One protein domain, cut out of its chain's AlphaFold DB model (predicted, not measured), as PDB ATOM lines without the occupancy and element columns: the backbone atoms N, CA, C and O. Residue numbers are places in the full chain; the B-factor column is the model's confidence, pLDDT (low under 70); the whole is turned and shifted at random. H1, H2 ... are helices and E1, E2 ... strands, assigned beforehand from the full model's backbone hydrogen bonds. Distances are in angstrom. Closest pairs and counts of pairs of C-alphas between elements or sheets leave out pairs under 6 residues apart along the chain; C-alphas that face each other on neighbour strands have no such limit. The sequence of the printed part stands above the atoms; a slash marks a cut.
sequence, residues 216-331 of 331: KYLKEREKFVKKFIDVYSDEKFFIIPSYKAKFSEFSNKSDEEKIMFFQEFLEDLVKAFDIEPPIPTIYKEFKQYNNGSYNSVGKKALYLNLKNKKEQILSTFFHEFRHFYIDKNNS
ATOM      1  N   LYS A 216     143.073 187.169 183.032       89.88
ATOM      2  CA  LYS A 216     144.384 187.819 182.947       89.88
ATOM      3  C   LYS A 216     145.485 186.788 183.195       89.88
ATOM      4  O   LYS A 216     146.404 186.696 182.382       89.88
ATOM      5  N   TYR A 217     145.346 185.973 184.242       87.12
ATOM      6  CA  TYR A 217     146.285 184.891 184.539       87.12
ATOM      7  C   TYR A 217     146.429 183.909 183.369       87.12
ATOM      8  O   TYR A 217     147.551 183.563 182.996       87.12
ATOM      9  N   LEU A 218     145.322 183.478 182.752       90.69
ATOM     10  CA  LEU A 218     145.357 182.563 181.604       90.69
ATOM     11  C   LEU A 218     146.112 183.168 180.423       90.69
ATOM     12  O   LEU A 218     147.014 182.526 179.889       90.69
ATOM     13  N   LYS A 219     145.821 184.426 180.073       91.50
ATOM     14  CA  LYS A 219     146.531 185.132 178.996       91.50
ATOM     15  C   LYS A 219     148.028 185.255 179.275       91.50
ATOM     16  O   LYS A 219     148.838 185.060 178.371       91.50
ATOM     17  N   GLU A 220     148.414 185.570 180.509       89.25
ATOM     18  CA  GLU A 220     149.824 185.670 180.903       89.25
ATOM     19  C   GLU A 220     150.525 184.305 180.885       89.25
ATOM     20  O   GLU A 220     151.638 184.194 180.364       89.25
ATOM     21  N   ARG A 221     149.856 183.251 181.371       89.12
ATOM     22  CA  ARG A 221     150.333 181.862 181.313       89.12
ATOM     23  C   ARG A 221     150.542 181.406 179.870       89.12
ATOM     24  O   ARG A 221     151.602 180.873 179.553       89.12
ATOM     25  N   GLU A 222     149.564 181.623 178.996       91.81
ATOM     26  CA  GLU A 222     149.647 181.275 177.574       91.81
ATOM     27  C   GLU A 222     150.757 182.055 176.870       91.81
ATOM     28  O   GLU A 222     151.544 181.468 176.128       91.81
ATOM     29  N   LYS A 223     150.880 183.360 177.147       92.19
ATOM     30  CA  LYS A 223     151.958 184.200 176.611       92.19
ATOM     31  C   LYS A 223     153.332 183.687 177.043       92.19
ATOM     32  O   LYS A 223     154.226 183.602 176.203       92.19
ATOM     33  N   PHE A 224     153.494 183.329 178.317       93.56
ATOM     34  CA  PHE A 224     154.731 182.749 178.839       93.56
ATOM     35  C   PHE A 224     155.070 181.431 178.134       93.56
ATOM     36  O   PHE A 224     156.168 181.280 177.602       93.56
ATOM     37  N   VAL A 225     154.115 180.498 178.065       93.56
ATOM     38  CA  VAL A 225     154.310 179.190 177.419       93.56
ATOM     39  C   VAL A 225     154.657 179.358 175.943       93.56
ATOM     40  O   VAL A 225     155.632 178.772 175.478       93.56
ATOM     41  N   LYS A 226     153.906 180.191 175.214       94.25
ATOM     42  CA  LYS A 226     154.147 180.448 173.795       94.25
ATOM     43  C   LYS A 226     155.545 181.015 173.567       94.25
ATOM     44  O   LYS A 226     156.290 180.467 172.771       94.25
ATOM     45  N   LYS A 227     155.932 182.046 174.321       94.44
ATOM     46  CA  LYS A 227     157.242 182.691 174.177       94.44
ATOM     47  C   LYS A 227     158.399 181.736 174.496       94.44
ATOM     48  O   LYS A 227     159.411 181.761 173.807       94.44
ATOM     49  N   PHE A 228     158.234 180.849 175.480       95.19
ATOM     50  CA  PHE A 228     159.202 179.780 175.744       95.19
ATOM     51  C   PHE A 228     159.299 178.788 174.573       95.19
ATOM     52  O   PHE A 228     160.401 178.445 174.150       95.19
ATOM     53  N   ILE A 229     158.157 178.333 174.041       93.50
ATOM     54  CA  ILE A 229     158.100 177.400 172.903       93.50
ATOM     55  C   ILE A 229     158.713 178.019 171.650       93.50
ATOM     56  O   ILE A 229     159.435 177.316 170.941       93.50
ATOM     57  N   ASP A 230     158.443 179.301 171.405       92.69
ATOM     58  CA  ASP A 230     158.988 180.052 170.280       92.69
ATOM     59  C   ASP A 230     160.517 180.020 170.353       92.69
ATOM     60  O   ASP A 230     161.129 179.527 169.420       92.69
ATOM     61  N   VAL A 231     161.141 180.377 171.486       93.50
ATOM     62  CA  VAL A 231     162.613 180.297 171.645       93.50
ATOM     63  C   VAL A 231     163.129 178.857 171.552       93.50
ATOM     64  O   VAL A 231     164.150 178.606 170.918       93.50
ATOM     65  N   TYR A 232     162.436 177.890 172.162       93.31
ATOM     66  CA  TYR A 232     162.847 176.482 172.125       93.31
ATOM     67  C   TYR A 232     162.854 175.909 170.700       93.31
ATOM     68  O   TYR A 232     163.710 175.093 170.349       93.31
ATOM     69  N   SER A 233     161.886 176.329 169.887       91.06
ATOM     70  CA  SER A 233     161.664 175.818 168.535       91.06
ATOM     71  C   SER A 233     162.243 176.722 167.447       91.06
ATOM     72  O   SER A 233     162.207 176.313 166.291       91.06
ATOM     73  N   ASP A 234     162.755 177.908 167.797       81.25
ATOM     74  CA  ASP A 234     163.227 178.920 166.849       81.25
ATOM     75  C   ASP A 234     164.354 178.359 165.977       81.25
ATOM     76  O   ASP A 234     165.465 178.081 166.440       81.25
ATOM     77  N   GLU A 235     164.057 178.180 164.694       66.50
ATOM     78  CA  GLU A 235     165.053 177.925 163.666       66.50
ATOM     79  C   GLU A 235     165.524 179.280 163.134       66.50
ATOM     80  O   GLU A 235     165.002 179.813 162.151       66.50
ATOM     81  N   LYS A 236     166.525 179.865 163.799       59.56
ATOM     82  CA  LYS A 236     167.163 181.098 163.324       59.56
ATOM     83  C   LYS A 236     167.985 180.804 162.071       59.56
ATOM     84  O   LYS A 236     169.188 180.567 162.162       59.56
ATOM     85  N   PHE A 237     167.328 180.879 160.909       49.72
ATOM     86  CA  PHE A 237     167.883 180.593 159.582       49.72
ATOM     87  C   PHE A 237     168.394 179.142 159.446       49.72
ATOM     88  O   PHE A 237     168.767 178.499 160.421       49.72
ATOM     89  N   PHE A 238     168.465 178.610 158.221       54.03
ATOM     90  CA  PHE A 238     168.902 177.231 157.899       54.03
ATOM     91  C   PHE A 238     170.335 176.846 158.359       54.03
ATOM     92  O   PHE A 238     170.868 175.821 157.945       54.03
ATOM     93  N   ILE A 239     170.987 177.673 159.178       60.41
ATOM     94  CA  ILE A 239     172.396 177.593 159.565       60.41
ATOM     95  C   ILE A 239     172.554 177.239 161.056       60.41
ATOM     96  O   ILE A 239     173.548 176.612 161.418       60.41
ATOM     97  N   ILE A 240     171.598 177.593 161.930       67.88
ATOM     98  CA  ILE A 240     171.703 177.350 163.379       67.88
ATOM     99  C   ILE A 240     170.610 176.365 163.820       67.88
ATOM    100  O   ILE A 240     169.430 176.709 163.761       67.88
ATOM    101  N   PRO A 241     170.969 175.157 164.302       77.06
ATOM    102  CA  PRO A 241     169.990 174.216 164.832       77.06
ATOM    103  C   PRO A 241     169.241 174.812 166.029       77.06
ATOM    104  O   PRO A 241     169.871 175.346 166.949       77.06
ATOM    105  N   SER A 242     167.914 174.670 166.041       86.25
ATOM    106  CA  SER A 242     167.065 175.078 167.167       86.25
ATOM    107  C   SER A 242     167.452 174.356 168.461       86.25
ATOM    108  O   SER A 242     168.051 173.271 168.436       86.25
ATOM    109  N   TYR A 243     167.071 174.908 169.619       91.06
ATOM    110  CA  TYR A 243     167.262 174.209 170.896       91.06
ATOM    111  C   TYR A 243     166.559 172.854 170.892       91.06
ATOM    112  O   TYR A 243     167.125 171.883 171.382       91.06
ATOM    113  N   LYS A 244     165.387 172.750 170.261       91.19
ATOM    114  CA  LYS A 244     164.681 171.486 170.034       91.19
ATOM    115  C   LYS A 244     165.523 170.464 169.266       91.19
ATOM    116  O   LYS A 244     165.594 169.311 169.690       91.19
ATOM    117  N   ALA A 245     166.183 170.873 168.181       88.38
ATOM    118  CA  ALA A 245     167.062 169.995 167.411       88.38
ATOM    119  C   ALA A 245     168.293 169.577 168.229       88.38
ATOM    120  O   ALA A 245     168.531 168.380 168.399       88.38
ATOM    121  N   LYS A 246     169.004 170.537 168.839       88.56
ATOM    122  CA  LYS A 246     170.139 170.278 169.748       88.56
ATOM    123  C   LYS A 246     169.748 169.346 170.905       88.56
ATOM    124  O   LYS A 246     170.532 168.494 171.315       88.56
ATOM    125  N   PHE A 247     168.517 169.462 171.407       89.56
ATOM    126  CA  PHE A 247     168.023 168.653 172.516       89.56
ATOM    127  C   PHE A 247     167.796 167.177 172.152       89.56
ATOM    128  O   PHE A 247     167.832 166.310 173.026       89.56
ATOM    129  N   SER A 248     167.590 166.852 170.871       84.44
ATOM    130  CA  SER A 248     167.454 165.456 170.440       84.44
ATOM    131  C   SER A 248     168.727 164.634 170.669       84.44
ATOM    132  O   SER A 248     168.628 163.455 171.013       84.44
ATOM    133  N   GLU A 249     169.896 165.277 170.606       84.19
ATOM    134  CA  GLU A 249     171.215 164.670 170.837       84.19
ATOM    135  C   GLU A 249     171.709 164.830 172.287       84.19
ATOM    136  O   GLU A 249     172.770 164.323 172.656       84.19
ATOM    137  N   PHE A 250     170.923 165.494 173.141       86.69
ATOM    138  CA  PHE A 250     171.279 165.881 174.511       86.69
ATOM    139  C   PHE A 250     171.732 164.714 175.399       86.69
ATOM    140  O   PHE A 250     172.602 164.871 176.253       86.69
ATOM    141  N   SER A 251     171.156 163.523 175.212       84.31
ATOM    142  CA  SER A 251     171.485 162.344 176.025       84.31
ATOM    143  C   SER A 251     172.940 161.891 175.878       84.31
ATOM    144  O   SER A 251     173.481 161.340 176.833       84.31
ATOM    145  N   ASN A 252     173.571 162.158 174.731       86.44
ATOM    146  CA  ASN A 252     174.930 161.705 174.415       86.44
ATOM    147  C   ASN A 252     176.019 162.690 174.876       86.44
ATOM    148  O   ASN A 252     177.202 162.443 174.658       86.44
ATOM    149  N   LYS A 253     175.620 163.811 175.480       89.94
ATOM    150  CA  LYS A 253     176.495 164.917 175.877       89.94
ATOM    151  C   LYS A 253     177.075 164.732 177.280       89.94
ATOM    152  O   LYS A 253     176.428 164.125 178.146       89.94
ATOM    153  N   SER A 254     178.269 165.284 177.514       93.06
ATOM    154  CA  SER A 254     178.856 165.376 178.858       93.06
ATOM    155  C   SER A 254     178.012 166.275 179.768       93.06
ATOM    156  O   SER A 254     177.170 167.045 179.300       93.06
ATOM    157  N   ASP A 255     178.209 166.192 181.085       92.81
ATOM    158  CA  ASP A 255     177.490 167.070 182.013       92.81
ATOM    159  C   ASP A 255     177.853 168.548 181.787       92.81
ATOM    160  O   ASP A 255     176.974 169.404 181.868       92.81
ATOM    161  N   GLU A 256     179.106 168.850 181.436       93.94
ATOM    162  CA  GLU A 256     179.549 170.204 181.087       93.94
ATOM    163  C   GLU A 256     178.838 170.724 179.833       93.94
ATOM    164  O   GLU A 256     178.296 171.830 179.850       93.94
ATOM    165  N   GLU A 257     178.762 169.914 178.771       93.69
ATOM    166  CA  GLU A 257     178.046 170.272 177.540       93.69
ATOM    167  C   GLU A 257     176.547 170.504 177.799       93.69
ATOM    168  O   GLU A 257     175.945 171.420 177.237       93.69
ATOM    169  N   LYS A 258     175.933 169.702 178.679       94.12
ATOM    170  CA  LYS A 258     174.525 169.861 179.076       94.12
ATOM    171  C   LYS A 258     174.287 171.148 179.865       94.12
ATOM    172  O   LYS A 258     173.278 171.817 179.643       94.12
ATOM    173  N   ILE A 259     175.194 171.496 180.779       95.44
ATOM    174  CA  ILE A 259     175.138 172.755 181.535       95.44
ATOM    175  C   ILE A 259     175.268 173.942 180.581       95.44
ATOM    176  O   ILE A 259     174.448 174.855 180.649       95.44
ATOM    177  N   MET A 260     176.241 173.905 179.663       94.81
ATOM    178  CA  MET A 260     176.423 174.949 178.649       94.81
ATOM    179  C   MET A 260     175.175 175.123 177.782       94.81
ATOM    180  O   MET A 260     174.713 176.246 177.608       94.81
ATOM    181  N   PHE A 261     174.575 174.022 177.317       94.88
ATOM    182  CA  PHE A 261     173.327 174.057 176.554       94.88
ATOM    183  C   PHE A 261     172.216 174.824 177.288       94.88
ATOM    184  O   PHE A 261     171.580 175.702 176.704       94.88
ATOM    185  N   PHE A 262     171.978 174.515 178.567       96.31
ATOM    186  CA  PHE A 262     170.937 175.195 179.343       96.31
ATOM    187  C   PHE A 262     171.303 176.634 179.703       96.31
ATOM    188  O   PHE A 262     170.403 177.460 179.821       96.31
ATOM    189  N   GLN A 263     172.591 176.944 179.861       97.12
ATOM    190  CA  GLN A 263     173.054 178.307 180.111       97.12
ATOM    191  C   GLN A 263     172.801 179.196 178.887       97.12
ATOM    192  O   GLN A 263     172.178 180.247 179.018       97.12
ATOM    193  N   GLU A 264     173.180 178.734 177.693       94.94
ATOM    194  CA  GLU A 264     172.881 179.429 176.435       94.94
ATOM    195  C   GLU A 264     171.369 179.590 176.239       94.94
ATOM    196  O   GLU A 264     170.894 180.664 175.875       94.94
ATOM    197  N   PHE A 265     170.598 178.528 176.500       95.44
ATOM    198  CA  PHE A 265     169.144 178.574 176.369       95.44
ATOM    199  C   PHE A 265     168.508 179.576 177.340       95.44
ATOM    200  O   PHE A 265     167.629 180.343 176.951       95.44
ATOM    201  N   LEU A 266     168.975 179.619 178.590       96.62
ATOM    202  CA  LEU A 266     168.535 180.591 179.586       96.62
ATOM    203  C   LEU A 266     168.828 182.028 179.147       96.62
ATOM    204  O   LEU A 266     167.974 182.891 179.309       96.62
ATOM    205  N   GLU A 267     170.008 182.294 178.594       95.19
ATOM    206  CA  GLU A 267     170.386 183.632 178.129       95.19
ATOM    207  C   GLU A 267     169.512 184.111 176.970       95.19
ATOM    208  O   GLU A 267     169.087 185.267 176.952       95.19
ATOM    209  N   ASP A 268     169.193 183.230 176.024       94.50
ATOM    210  CA  ASP A 268     168.294 183.562 174.920       94.50
ATOM    211  C   ASP A 268     166.838 183.707 175.379       94.50
ATOM    212  O   ASP A 268     166.135 184.595 174.892       94.50
ATOM    213  N   LEU A 269     166.398 182.931 176.375       95.19
ATOM    214  CA  LEU A 269     165.112 183.149 177.041       95.19
ATOM    215  C   LEU A 269     165.082 184.494 177.775       95.19
ATOM    216  O   LEU A 269     164.130 185.244 177.608       95.19
ATOM    217  N   VAL A 270     166.110 184.842 178.548       94.19
ATOM    218  CA  VAL A 270     166.213 186.135 179.250       94.19
ATOM    219  C   VAL A 270     166.095 187.292 178.266       94.19
ATOM    220  O   VAL A 270     165.298 188.197 178.503       94.19
ATOM    221  N   LYS A 271     166.841 187.242 177.152       93.25
ATOM    222  CA  LYS A 271     166.756 188.250 176.084       93.25
ATOM    223  C   LYS A 271     165.359 188.297 175.491       93.25
ATOM    224  O   LYS A 271     164.790 189.372 175.382       93.25
ATOM    225  N   ALA A 272     164.802 187.140 175.126       93.12
ATOM    226  CA  ALA A 272     163.477 187.086 174.537       93.12
ATOM    227  C   ALA A 272     162.454 187.703 175.486       93.12
ATOM    228  O   ALA A 272     161.660 188.517 175.042       93.12
ATOM    229  N   PHE A 273     162.468 187.330 176.768       93.25
ATOM    230  CA  PHE A 273     161.556 187.797 177.814       93.25
ATOM    231  C   PHE A 273     161.855 189.203 178.351       93.25
ATOM    232  O   PHE A 273     161.104 189.650 179.214       93.25
ATOM    233  N   ASP A 274     162.874 189.890 177.828       92.88
ATOM    234  CA  ASP A 274     163.293 191.229 178.257       92.88
ATOM    235  C   ASP A 274     163.581 191.302 179.774       92.88
ATOM    236  O   ASP A 274     163.237 192.270 180.450       92.88
ATOM    237  N   ILE A 275     164.185 190.246 180.336       91.94
ATOM    238  CA  ILE A 275     164.459 190.143 181.776       91.94
ATOM    239  C   ILE A 275     165.793 190.820 182.102       91.94
ATOM    240  O   ILE A 275     166.844 190.445 181.577       91.94
ATOM    241  N   GLU A 276     165.781 191.773 183.033       88.44
ATOM    242  CA  GLU A 276     167.003 192.457 183.455       88.44
ATOM    243  C   GLU A 276     167.939 191.566 184.307       88.44
ATOM    244  O   GLU A 276     167.472 190.751 185.122       88.44
ATOM    245  N   PRO A 277     169.273 191.756 184.203       86.44
ATOM    246  CA  PRO A 277     170.269 191.081 185.041       86.44
ATOM    247  C   PRO A 277     170.001 191.192 186.559       86.44
ATOM    248  O   PRO A 277     169.287 192.085 187.015       86.44
ATOM    249  N   PRO A 278     170.567 190.308 187.405       89.00
ATOM    250  CA  PRO A 278     171.488 189.225 187.059       89.00
ATOM    251  C   PRO A 278     170.780 187.979 186.515       89.00
ATOM    252  O   PRO A 278     169.721 187.588 187.012       89.00
ATOM    253  N   ILE A 279     171.413 187.343 185.524       91.19
ATOM    254  CA  ILE A 279     171.007 186.050 184.961       91.19
ATOM    255  C   ILE A 279     171.524 184.933 185.883       91.19
ATOM    256  O   ILE A 279     172.699 184.972 186.261       91.19
ATOM    257  N   PRO A 280     170.692 183.948 186.265       93.94
ATOM    258  CA  PRO A 280     171.150 182.810 187.049       93.94
ATOM    259  C   PRO A 280     172.222 182.001 186.314       93.94
ATOM    260  O   PRO A 280     172.187 181.864 185.094       93.94
ATOM    261  N   THR A 281     173.150 181.416 187.065       95.38
ATOM    262  CA  THR A 281     174.073 180.413 186.513       95.38
ATOM    263  C   THR A 281     173.464 179.017 186.636       95.38
ATOM    264  O   THR A 281     172.923 178.672 187.691       95.38
ATOM    265  N   ILE A 282     173.578 178.205 185.584       96.38
ATOM    266  CA  ILE A 282     173.172 176.797 185.612       96.38
ATOM    267  C   ILE A 282     174.210 175.958 186.361       96.38
ATOM    268  O   ILE A 282     175.408 176.015 186.080       96.38
ATOM    269  N   TYR A 283     173.737 175.136 187.292       93.69
ATOM    270  CA  TYR A 283     174.543 174.182 188.041       93.69
ATOM    271  C   TYR A 283     173.919 172.789 188.019       93.69
ATOM    272  O   TYR A 283     172.713 172.608 187.854       93.69
ATOM    273  N   LYS A 284     174.756 171.779 188.246       91.31
ATOM    274  CA  LYS A 284     174.291 170.417 188.496       91.31
ATOM    275  C   LYS A 284     173.721 170.312 189.911       91.31
ATOM    276  O   LYS A 284     174.346 170.761 190.868       91.31
ATOM    277  N   GLU A 285     172.556 169.688 190.042       87.06
ATOM    278  CA  GLU A 285     171.999 169.285 191.334       87.06
ATOM    279  C   GLU A 285     172.709 168.017 191.834       87.06
ATOM    280  O   GLU A 285     172.885 167.042 191.097       87.06
ATOM    281  N   PHE A 286     173.122 168.034 193.100       75.44
ATOM    282  CA  PHE A 286     173.861 166.940 193.734       75.44
ATOM    283  C   PHE A 286     172.985 166.111 194.679       75.44
ATOM    284  O   PHE A 286     173.336 164.972 195.002       75.44
ATOM    285  N   LYS A 287     171.836 166.642 195.110       75.44
ATOM    286  CA  LYS A 287     170.894 165.927 195.975       75.44
ATOM    287  C   LYS A 287     170.106 164.900 195.160       75.44
ATOM    288  O   LYS A 287     169.346 165.262 194.271       75.44
ATOM    289  N   GLN A 288     170.249 163.615 195.502       59.59
ATOM    290  CA  GLN A 288     169.654 162.490 194.757       59.59
ATOM    291  C   GLN A 288     168.132 162.576 194.568       59.59
ATOM    292  O   GLN A 288     167.628 162.060 193.576       59.59
ATOM    293  N   TYR A 289     167.414 163.220 195.489       65.69
ATOM    294  CA  TYR A 289     165.948 163.280 195.483       65.69
ATOM    295  C   TYR A 289     165.377 164.589 194.935       65.69
ATOM    296  O   TYR A 289     164.160 164.747 194.915       65.69
ATOM    297  N   ASN A 290     166.226 165.531 194.515       78.62
ATOM    298  CA  ASN A 290     165.757 166.784 193.945       78.62
ATOM    299  C   ASN A 290     165.858 166.746 192.415       78.62
ATOM    300  O   ASN A 290     166.883 166.335 191.869       78.62
ATOM    301  N   ASN A 291     164.798 167.167 191.722       87.31
ATOM    302  CA  ASN A 291     164.805 167.261 190.258       87.31
ATOM    303  C   ASN A 291     165.526 168.531 189.792       87.31
ATOM    304  O   ASN A 291     166.228 168.502 188.779       87.31
ATOM    305  N   GLY A 292     165.390 169.616 190.554       90.75
ATOM    306  CA  GLY A 292     166.036 170.900 190.319       90.75
ATOM    307  C   GLY A 292     165.629 171.928 191.370       90.75
ATOM    308  O   GLY A 292     164.831 171.635 192.257       90.75
ATOM    309  N   SER A 293     166.244 173.104 191.333       91.75
ATOM    310  CA  SER A 293     165.837 174.225 192.184       91.75
ATOM    311  C   SER A 293     166.324 175.565 191.646       91.75
ATOM    312  O   SER A 293     167.417 175.664 191.089       91.75
ATOM    313  N   TYR A 294     165.542 176.613 191.869       92.31
ATOM    314  CA  TYR A 294     165.954 177.999 191.711       92.31
ATOM    315  C   TYR A 294     166.318 178.614 193.070       92.31
ATOM    316  O   TYR A 294     165.528 178.584 194.012       92.31
ATOM    317  N   ASN A 295     167.510 179.205 193.165       89.12
ATOM    318  CA  ASN A 295     167.916 180.016 194.308       89.12
ATOM    319  C   ASN A 295     167.785 181.510 193.977       89.12
ATOM    320  O   ASN A 295     168.568 182.039 193.183       89.12
ATOM    321  N   SER A 296     166.833 182.191 194.621       84.00
ATOM    322  CA  SER A 296     166.632 183.643 194.512       84.00
ATOM    323  C   SER A 296     167.519 184.465 195.456       84.00
ATOM    324  O   SER A 296     167.652 185.674 195.263       84.00
ATOM    325  N   VAL A 297     168.158 183.837 196.452       79.50
ATOM    326  CA  VAL A 297     168.913 184.520 197.512       79.50
ATOM    327  C   VAL A 297     170.417 184.485 197.238       79.50
ATOM    328  O   VAL A 297     171.028 183.429 197.061       79.50
ATOM    329  N   GLY A 298     171.052 185.658 197.262       79.62
ATOM    330  CA  GLY A 298     172.488 185.794 197.024       79.62
ATOM    331  C   GLY A 298     172.849 185.543 195.559       79.62
ATOM    332  O   GLY A 298     172.344 186.223 194.665       79.62
ATOM    333  N   LYS A 299     173.749 184.586 195.292       81.50
ATOM    334  CA  LYS A 299     174.121 184.237 193.914       81.50
ATOM    335  C   LYS A 299     172.976 183.465 193.253       81.50
ATOM    336  O   LYS A 299     172.755 182.299 193.580       81.50
ATOM    337  N   LYS A 300     172.297 184.112 192.298       87.06
ATOM    338  CA  LYS A 300     171.202 183.499 191.537       87.06
ATOM    339  C   LYS A 300     171.695 182.258 190.794       87.06
ATOM    340  O   LYS A 300     172.663 182.321 190.033       87.06
ATOM    341  N   ALA A 301     171.031 181.135 191.029       92.81
ATOM    342  CA  ALA A 301     171.435 179.839 190.501       92.81
ATOM    343  C   ALA A 301     170.218 178.984 190.147       92.81
ATOM    344  O   ALA A 301     169.209 179.012 190.850       92.81
ATOM    345  N   LEU A 302     170.346 178.220 189.065       94.88
ATOM    346  CA  LEU A 302     169.378 177.228 188.614       94.88
ATOM    347  C   LEU A 302     170.056 175.855 188.631       94.88
ATOM    348  O   LEU A 302     170.979 175.599 187.861       94.88
ATOM    349  N   TYR A 303     169.621 174.981 189.530       94.75
ATOM    350  CA  TYR A 303     170.155 173.635 189.699       94.75
ATOM    351  C   TYR A 303     169.303 172.631 188.928       94.75
ATOM    352  O   TYR A 303     168.081 172.631 189.059       94.75
ATOM    353  N   LEU A 304     169.941 171.748 188.157       94.44
ATOM    354  CA  LEU A 304     169.272 170.697 187.385       94.44
ATOM    355  C   LEU A 304     169.877 169.325 187.688       94.44
ATOM    356  O   LEU A 304     171.098 169.145 187.651       94.44
ATOM    357  N   ASN A 305     169.033 168.325 187.937       93.56
ATOM    358  CA  ASN A 305     169.484 166.947 188.095       93.56
ATOM    359  C   ASN A 305     169.664 166.275 186.729       93.56
ATOM    360  O   ASN A 305     168.734 165.719 186.145       93.56
ATOM    361  N   LEU A 306     170.901 166.296 186.232       91.56
ATOM    362  CA  LEU A 306     171.260 165.783 184.906       91.56
ATOM    363  C   LEU A 306     171.219 164.248 184.783       91.56
ATOM    364  O   LEU A 306     171.431 163.724 183.690       91.56
ATOM    365  N   LYS A 307     170.946 163.522 185.879       89.31
ATOM    366  CA  LYS A 307     170.750 162.061 185.862       89.31
ATOM    367  C   LYS A 307     169.329 161.655 185.461       89.31
ATOM    368  O   LYS A 307     169.096 160.483 185.179       89.31
ATOM    369  N   ASN A 308     168.388 162.598 185.465       89.50
ATOM    370  CA  ASN A 308     166.997 162.339 185.113       89.50
ATOM    371  C   ASN A 308     166.824 162.060 183.611       89.50
ATOM    372  O   ASN A 308     167.709 162.320 182.793       89.50
ATOM    373  N   LYS A 309     165.647 161.550 183.225       90.94
ATOM    374  CA  LYS A 309     165.293 161.420 181.802       90.94
ATOM    375  C   LYS A 309     165.297 162.805 181.151       90.94
ATOM    376  O   LYS A 309     164.874 163.772 181.781       90.94
ATOM    377  N   LYS A 310     165.730 162.913 179.891       91.38
ATOM    378  CA  LYS A 310     165.886 164.215 179.216       91.38
ATOM    379  C   LYS A 310     164.604 165.059 179.268       91.38
ATOM    380  O   LYS A 310     164.665 166.237 179.597       91.38
ATOM    381  N   GLU A 311     163.435 164.455 179.073       91.81
ATOM    382  CA  GLU A 311     162.142 165.146 179.134       91.81
ATOM    383  C   GLU A 311     161.877 165.739 180.526       91.81
ATOM    384  O   GLU A 311     161.379 166.857 180.643       91.81
ATOM    385  N   GLN A 312     162.269 165.026 181.587       92.31
ATOM    386  CA  GLN A 312     162.163 165.514 182.963       92.31
ATOM    387  C   GLN A 312     163.127 166.672 183.223       92.31
ATOM    388  O   GLN A 312     162.754 167.619 183.912       92.31
ATOM    389  N   ILE A 313     164.339 166.633 182.662       94.06
ATOM    390  CA  ILE A 313     165.309 167.730 182.795       94.06
ATOM    391  C   ILE A 313     164.766 168.996 182.122       94.06
ATOM    392  O   ILE A 313     164.761 170.053 182.747       94.06
ATOM    393  N   LEU A 314     164.243 168.894 180.893       95.12
ATOM    394  CA  LEU A 314     163.640 170.034 180.190       95.12
ATOM    395  C   LEU A 314     162.411 170.576 180.930       95.12
ATOM    396  O   LEU A 314     162.279 171.786 181.096       95.12
ATOM    397  N   SER A 315     161.536 169.688 181.412       94.56
ATOM    398  CA  SER A 315     160.373 170.078 182.216       94.56
ATOM    399  C   SER A 315     160.786 170.783 183.509       94.56
ATOM    400  O   SER A 315     160.129 171.737 183.920       94.56
ATOM    401  N   THR A 316     161.863 170.326 184.149       95.19
ATOM    402  CA  THR A 316     162.401 170.961 185.355       95.19
ATOM    403  C   THR A 316     162.992 172.324 185.021       95.19
ATOM    404  O   THR A 316     162.662 173.301 185.676       95.19
ATOM    405  N   PHE A 317     163.785 172.436 183.954       96.88
ATOM    406  CA  PHE A 317     164.316 173.719 183.504       96.88
ATOM    407  C   PHE A 317     163.204 174.734 183.207       96.88
ATOM    408  O   PHE A 317     163.282 175.869 183.665       96.88
ATOM    409  N   PHE A 318     162.136 174.322 182.515       96.25
ATOM    410  CA  PHE A 318     160.955 175.163 182.299       96.25
ATOM    411  C   PHE A 318     160.323 175.625 183.623       96.25
ATOM    412  O   PHE A 318     159.998 176.804 183.776       96.25
ATOM    413  N   HIS A 319     160.166 174.709 184.584       94.12
ATOM    414  CA  HIS A 319     159.610 175.008 185.905       94.12
ATOM    415  C   HIS A 319     160.466 176.023 186.674       94.12
ATOM    416  O   HIS A 319     159.952 177.036 187.141       94.12
ATOM    417  N   GLU A 320     161.773 175.793 186.757       95.06
ATOM    418  CA  GLU A 320     162.680 176.665 187.502       95.06
ATOM    419  C   GLU A 320     162.902 178.016 186.795       95.06
ATOM    420  O   GLU A 320     162.979 179.058 187.447       95.06
ATOM    421  N   PHE A 321     162.908 178.044 185.455       95.81
ATOM    422  CA  PHE A 321     162.898 179.292 184.687       95.81
ATOM    423  C   PHE A 321     161.645 180.124 184.983       95.81
ATOM    424  O   PHE A 321     161.734 181.345 185.115       95.81
ATOM    425  N   ARG A 322     160.478 179.484 185.142       93.50
ATOM    426  CA  ARG A 322     159.249 180.179 185.543       93.50
ATOM    427  C   ARG A 322     159.391 180.824 186.922       93.50
ATOM    428  O   ARG A 322     158.960 181.964 187.076       93.50
ATOM    429  N   HIS A 323     160.006 180.148 187.896       91.56
ATOM    430  CA  HIS A 323     160.284 180.752 189.209       91.56
ATOM    431  C   HIS A 323     161.181 181.978 189.088       91.56
ATOM    432  O   HIS A 323     160.850 183.026 189.638       91.56
ATOM    433  N   PHE A 324     162.261 181.883 188.311       93.75
ATOM    434  CA  PHE A 324     163.132 183.025 188.032       93.75
ATOM    435  C   PHE A 324     162.382 184.190 187.356       93.75
ATOM    436  O   PHE A 324     162.526 185.341 187.769       93.75
ATOM    437  N   TYR A 325     161.550 183.903 186.352       92.38
ATOM    438  CA  TYR A 325     160.736 184.905 185.661       92.38
ATOM    439  C   TYR A 325     159.756 185.610 186.611       92.38
ATOM    440  O   TYR A 325     159.616 186.830 186.557       92.38
ATOM    441  N   ILE A 326     159.091 184.862 187.494       88.81
ATOM    442  CA  ILE A 326     158.152 185.414 188.481       88.81
ATOM    443  C   ILE A 326     158.894 186.274 189.510       88.81
ATOM    444  O   ILE A 326     158.478 187.400 189.761       88.81
ATOM    445  N   ASP A 327     160.007 185.778 190.056       86.62
ATOM    446  CA  ASP A 327     160.864 186.504 191.008       86.62
ATOM    447  C   ASP A 327     161.281 187.876 190.458       86.62
ATOM    448  O   ASP A 327     161.253 188.875 191.170       86.62
ATOM    449  N   LYS A 328     161.599 187.950 189.160       85.62
ATOM    450  CA  LYS A 328     162.000 189.194 188.495       85.62
ATOM    451  C   LYS A 328     160.866 190.170 188.192       85.62
ATOM    452  O   LYS A 328     161.129 191.364 188.167       85.62
ATOM    453  N   ASN A 329     159.647 189.691 187.960       76.94
ATOM    454  CA  ASN A 329     158.516 190.545 187.574       76.94
ATOM    455  C   ASN A 329     157.580 190.911 188.737       76.94
ATOM    456  O   ASN A 329     156.724 191.773 188.566       76.94
ATOM    457  N   ASN A 330     157.735 190.269 189.897       65.19
ATOM    458  CA  ASN A 330     156.967 190.557 191.113       65.19
ATOM    459  C   ASN A 330     157.793 191.273 192.204       65.19
ATOM    460  O   ASN A 330     157.309 191.385 193.332       65.19
ATOM    461  N   SER A 331     159.024 191.699 191.891       43.09
ATOM    462  CA  SER A 331     159.891 192.487 192.786       43.09
ATOM    463  C   SER A 331     159.602 193.982 192.713       43.09
ATOM    464  O   SER A 331     159.333 194.466 191.591       43.09
TER     465      SER A 331
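What this domain is: This is residues 216 to 331 of the 331 residues of an uncharacterized protein of Campylobacter coli (UniProt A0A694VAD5). Two long helices, H3 and H4, cover one face of a small three-stranded sheet whose other face is bare. On the side of these helices away from the sheet lie H1, which meets H3 with its later residues, and the short H2; residues 216 to 223 of H1 stick out from the body. The printed part has 116 residues, with four named helices and three named strands in the order H1 H2 H3 E1 E2 E3 H4; the sheet has the order E1 E3 E2 and is mixed, and the class is mostly helix. The whole is compact, with a radius of gyration of the C-alphas of 14.1 A and spans of 40 by 39 by 25 A.

Where its parts are: Find C-alpha 216 at (144.384, 187.819, 182.947); from there H1 runs 25.5 A through residues 216 to 233. H2, residues 243 to 248, is 8.8 A long. Look next at C-alpha 255, at (177.490, 167.070, 182.013), where H3 begins its 25.6 A through residues 255 to 272. The strands follow: E1, residues 281 to 284, 10.2 A; E2, residues 292 to 295, 10.1 A; and E3, residues 301 to 304, 9.9 A. H4, residues 310 to 329, runs 28.6 A and ends at C-alpha 329, (158.516, 190.545, 187.574).

How they stand to each other: Begin at the inner strand E3. It is parallel to E1 at 33 degrees, with N 283 and O 302 within hydrogen-bond range at 2.9 A. With E2 it forms an antiparallel hairpin at 175 degrees, with N 303 and O 293 at 2.8 A. H3 and H4 are on the same face of the sheet, giving two layers, helices over one face of a sheet. H3 lies over E1 at a height of 8.8 A over the sheet, their closest C-alphas being those of Gln 263 and Ile 282, 5.7 A apart. H4 lies over E2 at a height of 8.4 A and runs along the strands, at 13 degrees to E2 on the local plane; the C-alphas of Tyr 294 and Glu 320 are their closest, 5.5 A apart. H3 and H4 are close but not clearly touching, with the C-alphas of Leu 266 and Phe 321 closest at 7.7 A. H1, with residues 227 to 232 alone, touches H3 at a steep tilt of 52 degrees, opposite ways; the closest C-alphas, of Val 231 and Leu 269, are 6.6 A apart. H1 also touches H2, where the C-alphas of Tyr 232 and Tyr 243 come closest at 5.1 A. In H1, H2, H3 and H4 every O i to N i+4 pair is within hydrogen-bond range.

The domain as a whole: The C-alphas farthest apart are those of Lys 216 and Ser 254, at 41.3 A. The printed part has no cut and no long link, and it ends at Ser 331, the chain's last residue. Look for pLDDT under 70 at residues 235 to 240, 288 to 289 and 330 to 331; the mean of the printed part is 88.0.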